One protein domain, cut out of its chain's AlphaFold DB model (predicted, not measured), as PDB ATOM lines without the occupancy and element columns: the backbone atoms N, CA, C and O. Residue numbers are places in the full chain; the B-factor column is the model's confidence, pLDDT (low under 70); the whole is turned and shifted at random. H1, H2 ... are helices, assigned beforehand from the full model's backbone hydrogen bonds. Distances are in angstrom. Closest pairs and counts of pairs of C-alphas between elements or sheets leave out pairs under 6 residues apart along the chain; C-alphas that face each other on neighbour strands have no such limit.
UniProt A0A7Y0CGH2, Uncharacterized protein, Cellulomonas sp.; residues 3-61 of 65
ATOM      1  N   THR A   3     108.271 188.375 137.337       69.81
ATOM      2  CA  THR A   3     108.677 189.787 137.318       69.81
ATOM      3  C   THR A   3     107.976 190.631 136.247       69.81
ATOM      4  O   THR A   3     107.770 191.816 136.467       69.81
ATOM      5  N   GLN A   4     107.594 190.049 135.106       74.12
ATOM      6  CA  GLN A   4     106.895 190.749 134.023       74.12
ATOM      7  C   GLN A   4     105.441 191.039 134.404       74.12
ATOM      8  O   GLN A   4     104.998 192.176 134.280       74.12
ATOM      9  N   GLU A   5     104.744 190.046 134.957       74.31
ATOM     10  CA  GLU A   5     103.344 190.183 135.382       74.31
ATOM     11  C   GLU A   5     103.194 191.147 136.560       74.31
ATOM     12  O   GLU A   5     102.240 191.913 136.645       74.31
ATOM     13  N   LEU A   6     104.176 191.156 137.462       70.06
ATOM     14  CA  LEU A   6     104.150 192.038 138.623       70.06
ATOM     15  C   LEU A   6     104.801 193.399 138.346       70.06
ATOM     16  O   LEU A   6     104.712 194.275 139.200       70.06
ATOM     17  N   SER A   7     105.420 193.616 137.180       70.06
ATOM     18  CA  SER A   7     106.246 194.803 136.878       70.06
ATOM     19  C   SER A   7     105.540 196.145 137.113       70.06
ATOM     20  O   SER A   7     106.175 197.102 137.552       70.06
ATOM     21  N   ILE A   8     104.223 196.209 136.899       66.25
ATOM     22  CA  ILE A   8     103.410 197.422 137.085       66.25
ATOM     23  C   ILE A   8     103.313 197.825 138.572       66.25
ATOM     24  O   ILE A   8     103.237 199.012 138.895       66.25
ATOM     25  N   VAL A   9     103.364 196.852 139.487       67.06
ATOM     26  CA  VAL A   9     103.001 197.021 140.907       67.06
ATOM     27  C   VAL A   9     104.060 196.503 141.893       67.06
ATOM     28  O   VAL A   9     103.959 196.775 143.085       67.06
ATOM     29  N   HIS A  10     105.109 195.814 141.432       64.31
ATOM     30  CA  HIS A  10     106.033 195.039 142.274       64.31
ATOM     31  C   HIS A  10     106.654 195.830 143.422       64.31
ATOM     32  O   HIS A  10     106.482 195.466 144.583       64.31
ATOM     33  N   GLY A  11     107.319 196.943 143.116       64.25
ATOM     34  CA  GLY A  11     107.963 197.756 144.148       64.25
ATOM     35  C   GLY A  11     106.994 198.596 144.983       64.25
ATOM     36  O   GLY A  11     107.323 198.959 146.105       64.25
ATOM     37  N   ARG A  12     105.809 198.913 144.449       78.94
ATOM     38  CA  ARG A  12     104.873 199.876 145.058       78.94
ATOM     39  C   ARG A  12     103.734 199.234 145.840       78.94
ATOM     40  O   ARG A  12     103.088 199.920 146.617       78.94
ATOM     41  N   PHE A  13     103.492 197.946 145.631       83.00
ATOM     42  CA  PHE A  13     102.381 197.234 146.245       83.00
ATOM     43  C   PHE A  13     102.844 195.966 146.956       83.00
ATOM     44  O   PHE A  13     102.630 195.825 148.155       83.00
ATOM     45  N   TRP A  14     103.540 195.070 146.250       84.81
ATOM     46  CA  TRP A  14     103.871 193.754 146.803       84.81
ATOM     47  C   TRP A  14     104.912 193.814 147.929       84.81
ATOM     48  O   TRP A  14     104.788 193.064 148.894       84.81
ATOM     49  N   LEU A  15     105.896 194.720 147.851       89.06
ATOM     50  CA  LEU A  15     106.850 194.927 148.950       89.06
ATOM     51  C   LEU A  15     106.176 195.541 150.194       89.06
ATOM     52  O   LEU A  15     106.254 194.904 151.241       89.06
ATOM     53  N   PRO A  16     105.436 196.668 150.104       92.19
ATOM     54  CA  PRO A  16     104.696 197.186 151.257       92.19
ATOM     55  C   PRO A  16     103.698 196.191 151.858       92.19
ATOM     56  O   PRO A  16     103.610 196.090 153.076       92.19
ATOM     57  N   LEU A  17     102.978 195.423 151.031       92.62
ATOM     58  CA  LEU A  17     102.038 194.409 151.519       92.62
ATOM     59  C   LEU A  17     102.755 193.304 152.300       92.62
ATOM     60  O   LEU A  17     102.282 192.883 153.353       92.62
ATOM     61  N   ARG A  18     103.898 192.830 151.794       93.62
ATOM     62  CA  ARG A  18     104.717 191.840 152.500       93.62
ATOM     63  C   ARG A  18     105.203 192.390 153.838       93.62
ATOM     64  O   ARG A  18     105.142 191.672 154.830       93.62
ATOM     65  N   ASP A  19     105.690 193.626 153.850       95.75
ATOM     66  CA  ASP A  19     106.229 194.249 155.057       95.75
ATOM     67  C   ASP A  19     105.116 194.469 156.098       95.75
ATOM     68  O   ASP A  19     105.317 194.165 157.270       95.75
ATOM     69  N   TRP A  20     103.914 194.869 155.666       96.25
ATOM     70  CA  TRP A  20     102.714 194.950 156.510       96.25
ATOM     71  C   TRP A  20     102.324 193.589 157.108       96.25
ATOM     72  O   TRP A  20     102.155 193.475 158.314       96.25
ATOM     73  N   LEU A  21     102.285 192.520 156.303       96.50
ATOM     74  CA  LEU A  21     101.976 191.167 156.794       96.50
ATOM     75  C   LEU A  21     103.016 190.614 157.782       96.50
ATOM     76  O   LEU A  21     102.700 189.705 158.551       96.50
ATOM     77  N   ALA A  22     104.259 191.096 157.718       97.12
ATOM     78  CA  ALA A  22     105.361 190.650 158.566       97.12
ATOM     79  C   ALA A  22     105.561 191.516 159.821       97.12
ATOM     80  O   ALA A  22     106.285 191.099 160.727       97.12
ATOM     81  N   ALA A  23     104.949 192.700 159.873       97.44
ATOM     82  CA  ALA A  23     105.036 193.609 161.006       97.44
ATOM     83  C   ALA A  23     104.411 193.001 162.272       97.44
ATOM     84  O   ALA A  23     103.577 192.098 162.197       97.44
ATOM     85  N   ASP A  24     104.841 193.497 163.435       97.19
ATOM     86  CA  ASP A  24     104.230 193.221 164.742       97.19
ATOM     87  C   ASP A  24     103.966 191.729 165.018       97.19
ATOM     88  O   ASP A  24     102.854 191.317 165.332       97.19
ATOM     89  N   ASP A  25     105.002 190.900 164.847       96.94
ATOM     90  CA  ASP A  25     104.926 189.433 164.970       96.94
ATOM     91  C   ASP A  25     103.812 188.807 164.112       96.94
ATOM     92  O   ASP A  25     103.142 187.845 164.491       96.94
ATOM     93  N   ARG A  26     103.637 189.352 162.901       97.62
ATOM     94  CA  ARG A  26     102.651 188.913 161.910       97.62
ATOM     95  C   ARG A  26     101.204 189.136 162.366       97.62
ATOM     96  O   ARG A  26     100.323 188.366 161.982       97.62
ATOM     97  N   ALA A  27     100.933 190.185 163.147       97.94
ATOM     98  CA  ALA A  27      99.596 190.495 163.664       97.94
ATOM     99  C   ALA A  27      98.517 190.519 162.565       97.94
ATOM    100  O   ALA A  27      97.475 189.873 162.698       97.94
ATOM    101  N   ASP A  28      98.784 191.194 161.446       97.56
ATOM    102  CA  ASP A  28      97.837 191.305 160.333       97.56
ATOM    103  C   ASP A  28      97.660 189.993 159.559       97.56
ATOM    104  O   ASP A  28      96.556 189.640 159.141       97.56
ATOM    105  N   HIS A  29      98.729 189.209 159.424       97.81
ATOM    106  CA  HIS A  29      98.634 187.861 158.873       97.81
ATOM    107  C   HIS A  29      97.733 186.974 159.743       97.81
ATOM    108  O   HIS A  29      96.805 186.355 159.226       97.81
ATOM    109  N   LEU A  30      97.961 186.957 161.061       97.94
ATOM    110  CA  LEU A  30      97.154 186.199 162.023       97.94
ATOM    111  C   LEU A  30      95.697 186.677 162.035       97.94
ATOM    112  O   LEU A  30      94.770 185.872 162.157       97.94
ATOM    113  N   HIS A  31      95.466 187.979 161.852       97.56
ATOM    114  CA  HIS A  31      94.125 188.528 161.695       97.56
ATOM    115  C   HIS A  31      93.416 187.961 160.455       97.56
ATOM    116  O   HIS A  31      92.271 187.507 160.551       97.56
ATOM    117  N   LEU A  32      94.097 187.915 159.305       97.56
ATOM    118  CA  LEU A  32      93.560 187.310 158.083       97.56
ATOM    119  C   LEU A  32      93.338 185.796 158.227       97.56
ATOM    120  O   LEU A  32      92.351 185.275 157.704       97.56
ATOM    121  N   GLU A  33      94.194 185.081 158.962       97.94
ATOM    122  CA  GLU A  33      93.974 183.665 159.288       97.94
ATOM    123  C   GLU A  33      92.733 183.457 160.158       97.94
ATOM    124  O   GLU A  33      91.940 182.547 159.901       97.94
ATOM    125  N   SER A  34      92.532 184.319 161.156       97.31
ATOM    126  CA  SER A  34      91.341 184.306 162.006       97.31
ATOM    127  C   SER A  34      90.079 184.585 161.188       97.31
ATOM    128  O   SER A  34      89.104 183.837 161.275       97.31
ATOM    129  N   LEU A  35      90.103 185.594 160.309       96.88
ATOM    130  CA  LEU A  35      89.014 185.876 159.369       96.88
ATOM    131  C   LEU A  35      88.683 184.667 158.488       96.88
ATOM    132  O   LEU A  35      87.516 184.281 158.403       96.88
ATOM    133  N   ARG A  36      89.707 184.046 157.888       97.06
ATOM    134  CA  ARG A  36      89.579 182.822 157.083       97.06
ATOM    135  C   ARG A  36      88.882 181.714 157.870       97.06
ATOM    136  O   ARG A  36      87.917 181.128 157.387       97.06
ATOM    137  N   SER A  37      89.353 181.458 159.089       96.94
ATOM    138  CA  SER A  37      88.816 180.412 159.957       96.94
ATOM    139  C   SER A  37      87.356 180.673 160.332       96.94
ATOM    140  O   SER A  37      86.524 179.777 160.200       96.94
ATOM    141  N   ARG A  38      87.006 181.911 160.709       96.75
ATOM    142  CA  ARG A  38      85.620 182.295 161.035       96.75
ATOM    143  C   ARG A  38      84.669 182.172 159.845       96.75
ATOM    144  O   ARG A  38      83.491 181.902 160.044       96.75
ATOM    145  N   ALA A  39      85.172 182.345 158.625       95.38
ATOM    146  CA  ALA A  39      84.410 182.136 157.397       95.38
ATOM    147  C   ALA A  39      84.245 180.646 157.022       95.38
ATOM    148  O   ALA A  39      83.660 180.342 155.985       95.38
ATOM    149  N   GLY A  40      84.770 179.713 157.826       96.88
ATOM    150  CA  GLY A  40      84.728 178.278 157.538       96.88
ATOM    151  C   GLY A  40      85.664 177.851 156.404       96.88
ATOM    152  O   GLY A  40      85.491 176.774 155.837       96.88
ATOM    153  N   LEU A  41      86.645 178.687 156.050       95.44
ATOM    154  CA  LEU A  41      87.600 178.403 154.983       95.44
ATOM    155  C   LEU A  41      88.806 177.634 155.541       95.44
ATOM    156  O   LEU A  41      89.399 178.017 156.551       95.44
ATOM    157  N   GLY A  42      89.168 176.545 154.862       91.44
ATOM    158  CA  GLY A  42      90.296 175.693 155.237       91.44
ATOM    159  C   GLY A  42      91.669 176.350 155.022       91.44
ATOM    160  O   GLY A  42      91.779 177.368 154.328       91.44
ATOM    161  N   PRO A  43      92.740 175.758 155.582       93.00
ATOM    162  CA  PRO A  43      94.096 176.302 155.505       93.00
ATOM    163  C   PRO A  43      94.684 176.309 154.086       93.00
ATOM    164  O   PRO A  43      95.613 177.072 153.829       93.00
ATOM    165  N   ASP A  44      94.116 175.525 153.165       95.12
ATOM    166  CA  ASP A  44      94.511 175.477 151.750       95.12
ATOM    167  C   ASP A  44      94.285 176.816 151.030       95.12
ATOM    168  O   ASP A  44      94.932 177.122 150.026       95.12
ATOM    169  N   LEU A  45      93.378 177.648 151.553       94.44
ATOM    170  CA  LEU A  45      93.159 178.993 151.048       94.44
ATOM    171  C   LEU A  45      94.172 179.951 151.678       94.44
ATOM    172  O   LEU A  45      94.139 180.219 152.877       94.44
ATOM    173  N   SER A  46      95.065 180.501 150.856       95.00
ATOM    174  CA  SER A  46      96.047 181.496 151.303       95.00
ATOM    175  C   SER A  46      95.375 182.743 151.887       95.00
ATOM    176  O   SER A  46      94.412 183.260 151.320       95.00
ATOM    177  N   VAL A  47      95.942 183.302 152.960       95.38
ATOM    178  CA  VAL A  47      95.511 184.593 153.530       95.38
ATOM    179  C   VAL A  47      95.567 185.744 152.525       95.38
ATOM    180  O   VAL A  47      94.782 186.683 152.622       95.38
ATOM    181  N   LEU A  48      96.425 185.650 151.501       95.44
ATOM    182  CA  LEU A  48      96.465 186.635 150.419       95.44
ATOM    183  C   LEU A  48      95.171 186.639 149.601       95.44
ATOM    184  O   LEU A  48      94.767 187.688 149.113       95.44
ATOM    185  N   ARG A  49      94.493 185.490 149.475       95.31
ATOM    186  CA  ARG A  49      93.183 185.426 148.816       95.31
ATOM    187  C   ARG A  49      92.095 186.069 149.672       95.31
ATOM    188  O   ARG A  49      91.193 186.689 149.122       95.31
ATOM    189  N   VAL A  50      92.183 185.946 150.995       96.06
ATOM    190  CA  VAL A  50      91.274 186.658 151.906       96.06
ATOM    191  C   VAL A  50      91.447 188.162 151.731       96.06
ATOM    192  O   VAL A  50      90.467 188.859 151.491       96.06
ATOM    193  N   PHE A  51      92.689 188.647 151.765       95.69
ATOM    194  CA  PHE A  51      93.002 190.056 151.531       95.69
ATOM    195  C   PHE A  51      92.470 190.559 150.178       95.69
ATOM    196  O   PHE A  51      91.781 191.574 150.133       95.69
ATOM    197  N   ASP A  52      92.715 189.819 149.093       93.75
ATOM    198  CA  ASP A  52      92.216 190.132 147.747       93.75
ATOM    199  C   ASP A  52      90.686 190.313 147.723       93.75
ATOM    200  O   ASP A  52      90.184 191.344 147.272       93.75
ATOM    201  N   VAL A  53      89.935 189.384 148.322       94.81
ATOM    202  CA  VAL A  53      88.469 189.485 148.410       94.81
ATOM    203  C   VAL A  53      88.028 190.714 149.205       94.81
ATOM    204  O   VAL A  53      87.126 191.421 148.758       94.81
ATOM    205  N   LEU A  54      88.668 191.012 150.341       94.50
ATOM    206  CA  LEU A  54      88.344 192.209 151.127       94.50
ATOM    207  C   LEU A  54      88.592 193.487 150.316       94.50
ATOM    208  O   LEU A  54      87.732 194.364 150.274       94.50
ATOM    209  N   THR A  55      89.724 193.577 149.610       92.88
ATOM    210  CA  THR A  55      90.008 194.732 148.745       92.88
ATOM    211  C   THR A  55      88.998 194.870 147.607       92.88
ATOM    212  O   THR A  55      88.572 195.984 147.294       92.88
ATOM    213  N   TRP A  56      88.548 193.752 147.032       93.94
ATOM    214  CA  TRP A  56      87.505 193.740 146.009       93.94
ATOM    215  C   TRP A  56      86.150 194.197 146.558       93.94
ATOM    216  O   TRP A  56      85.495 195.035 145.935       93.94
ATOM    217  N   MET A  57      85.746 193.707 147.736       94.56
ATOM    218  CA  MET A  57      84.506 194.116 148.405       94.56
ATOM    219  C   MET A  57      84.501 195.616 148.701       94.56
ATOM    220  O   MET A  57      83.530 196.301 148.378       94.56
ATOM    221  N   THR A  58      85.607 196.148 149.225       92.50
ATOM    222  CA  THR A  58      85.782 197.589 149.443       92.50
ATOM    223  C   THR A  58      85.665 198.371 148.137       92.50
ATOM    224  O   THR A  58      84.911 199.338 148.069       92.50
ATOM    225  N   GLY A  59      86.330 197.927 147.066       90.12
ATOM    226  CA  GLY A  59      86.250 198.573 145.751       90.12
ATOM    227  C   GLY A  59      84.855 198.528 145.110       90.12
ATOM    228  O   GLY A  59      84.533 199.372 144.276       90.12
ATOM    229  N   LYS A  60      84.016 197.564 145.501       93.25
ATOM    230  CA  LYS A  60      82.612 197.451 145.075       93.25
ATOM    231  C   LYS A  60      81.633 198.236 145.950       93.25
ATOM    232  O   LYS A  60      80.466 198.332 145.581       93.25
ATOM    233  N   GLY A  61      82.091 198.801 147.067       89.38
ATOM    234  CA  GLY A  61      81.241 199.492 148.036       89.38
ATOM    235  C   GLY A  61      80.500 198.561 148.998       89.38
ATOM    236  O   GLY A  61      79.645 199.030 149.733       89.38
TER     237      GLY A  61
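AT A GLANCE: This is residues 3 to 61 of the 65 residues of an uncharacterized protein of Cellulomonas sp. (UniProt A0A7Y0CGH2). H3, the longest helix, makes a corner with H2, and H4 packs on H3 with residues 47 to 51 while residues 55 to 61 stick out. Short H1 precedes H2. The printed part has 59 residues with four named helices, H1 to H4, all helix. It is only just loose, close to compact: radius of gyration of the C-alphas 12.7 A, spans 34 by 30 by 23 A.

IN THESE COORDINATES: H3, residues 24 to 38, 21.9 A long, ends at C-alpha 38 (85.620, 182.295, 161.035). H2 is residues 10 to 22, 16.9 A; H4 residues 47 to 60, 20.1 A. H1, residues 3 to 6, 5.2 A, begins at C-alpha 3 (108.677, 189.787, 137.318).

HOW THE PARTS SIT: H3 and H4 touch, about perpendicular at 75 degrees; their closest C-alphas, of Leu 32 and Val 47, are 5.6 A apart. H2 and H3 touch only at the corner, closest at the C-alphas of Leu 21 and His 29, 5.1 A. H2 and H4 are apart. O i to N i+4 pairs are within hydrogen-bond range throughout H4, 7 of 9 in H2 and 9 of 11 in H3.

THE WHOLE: The farthest C-alphas, of Gln 4 and Arg 38, are 35.4 A apart. The printed part has no cut. Residues 3 and 8 to 11 have pLDDT under 70.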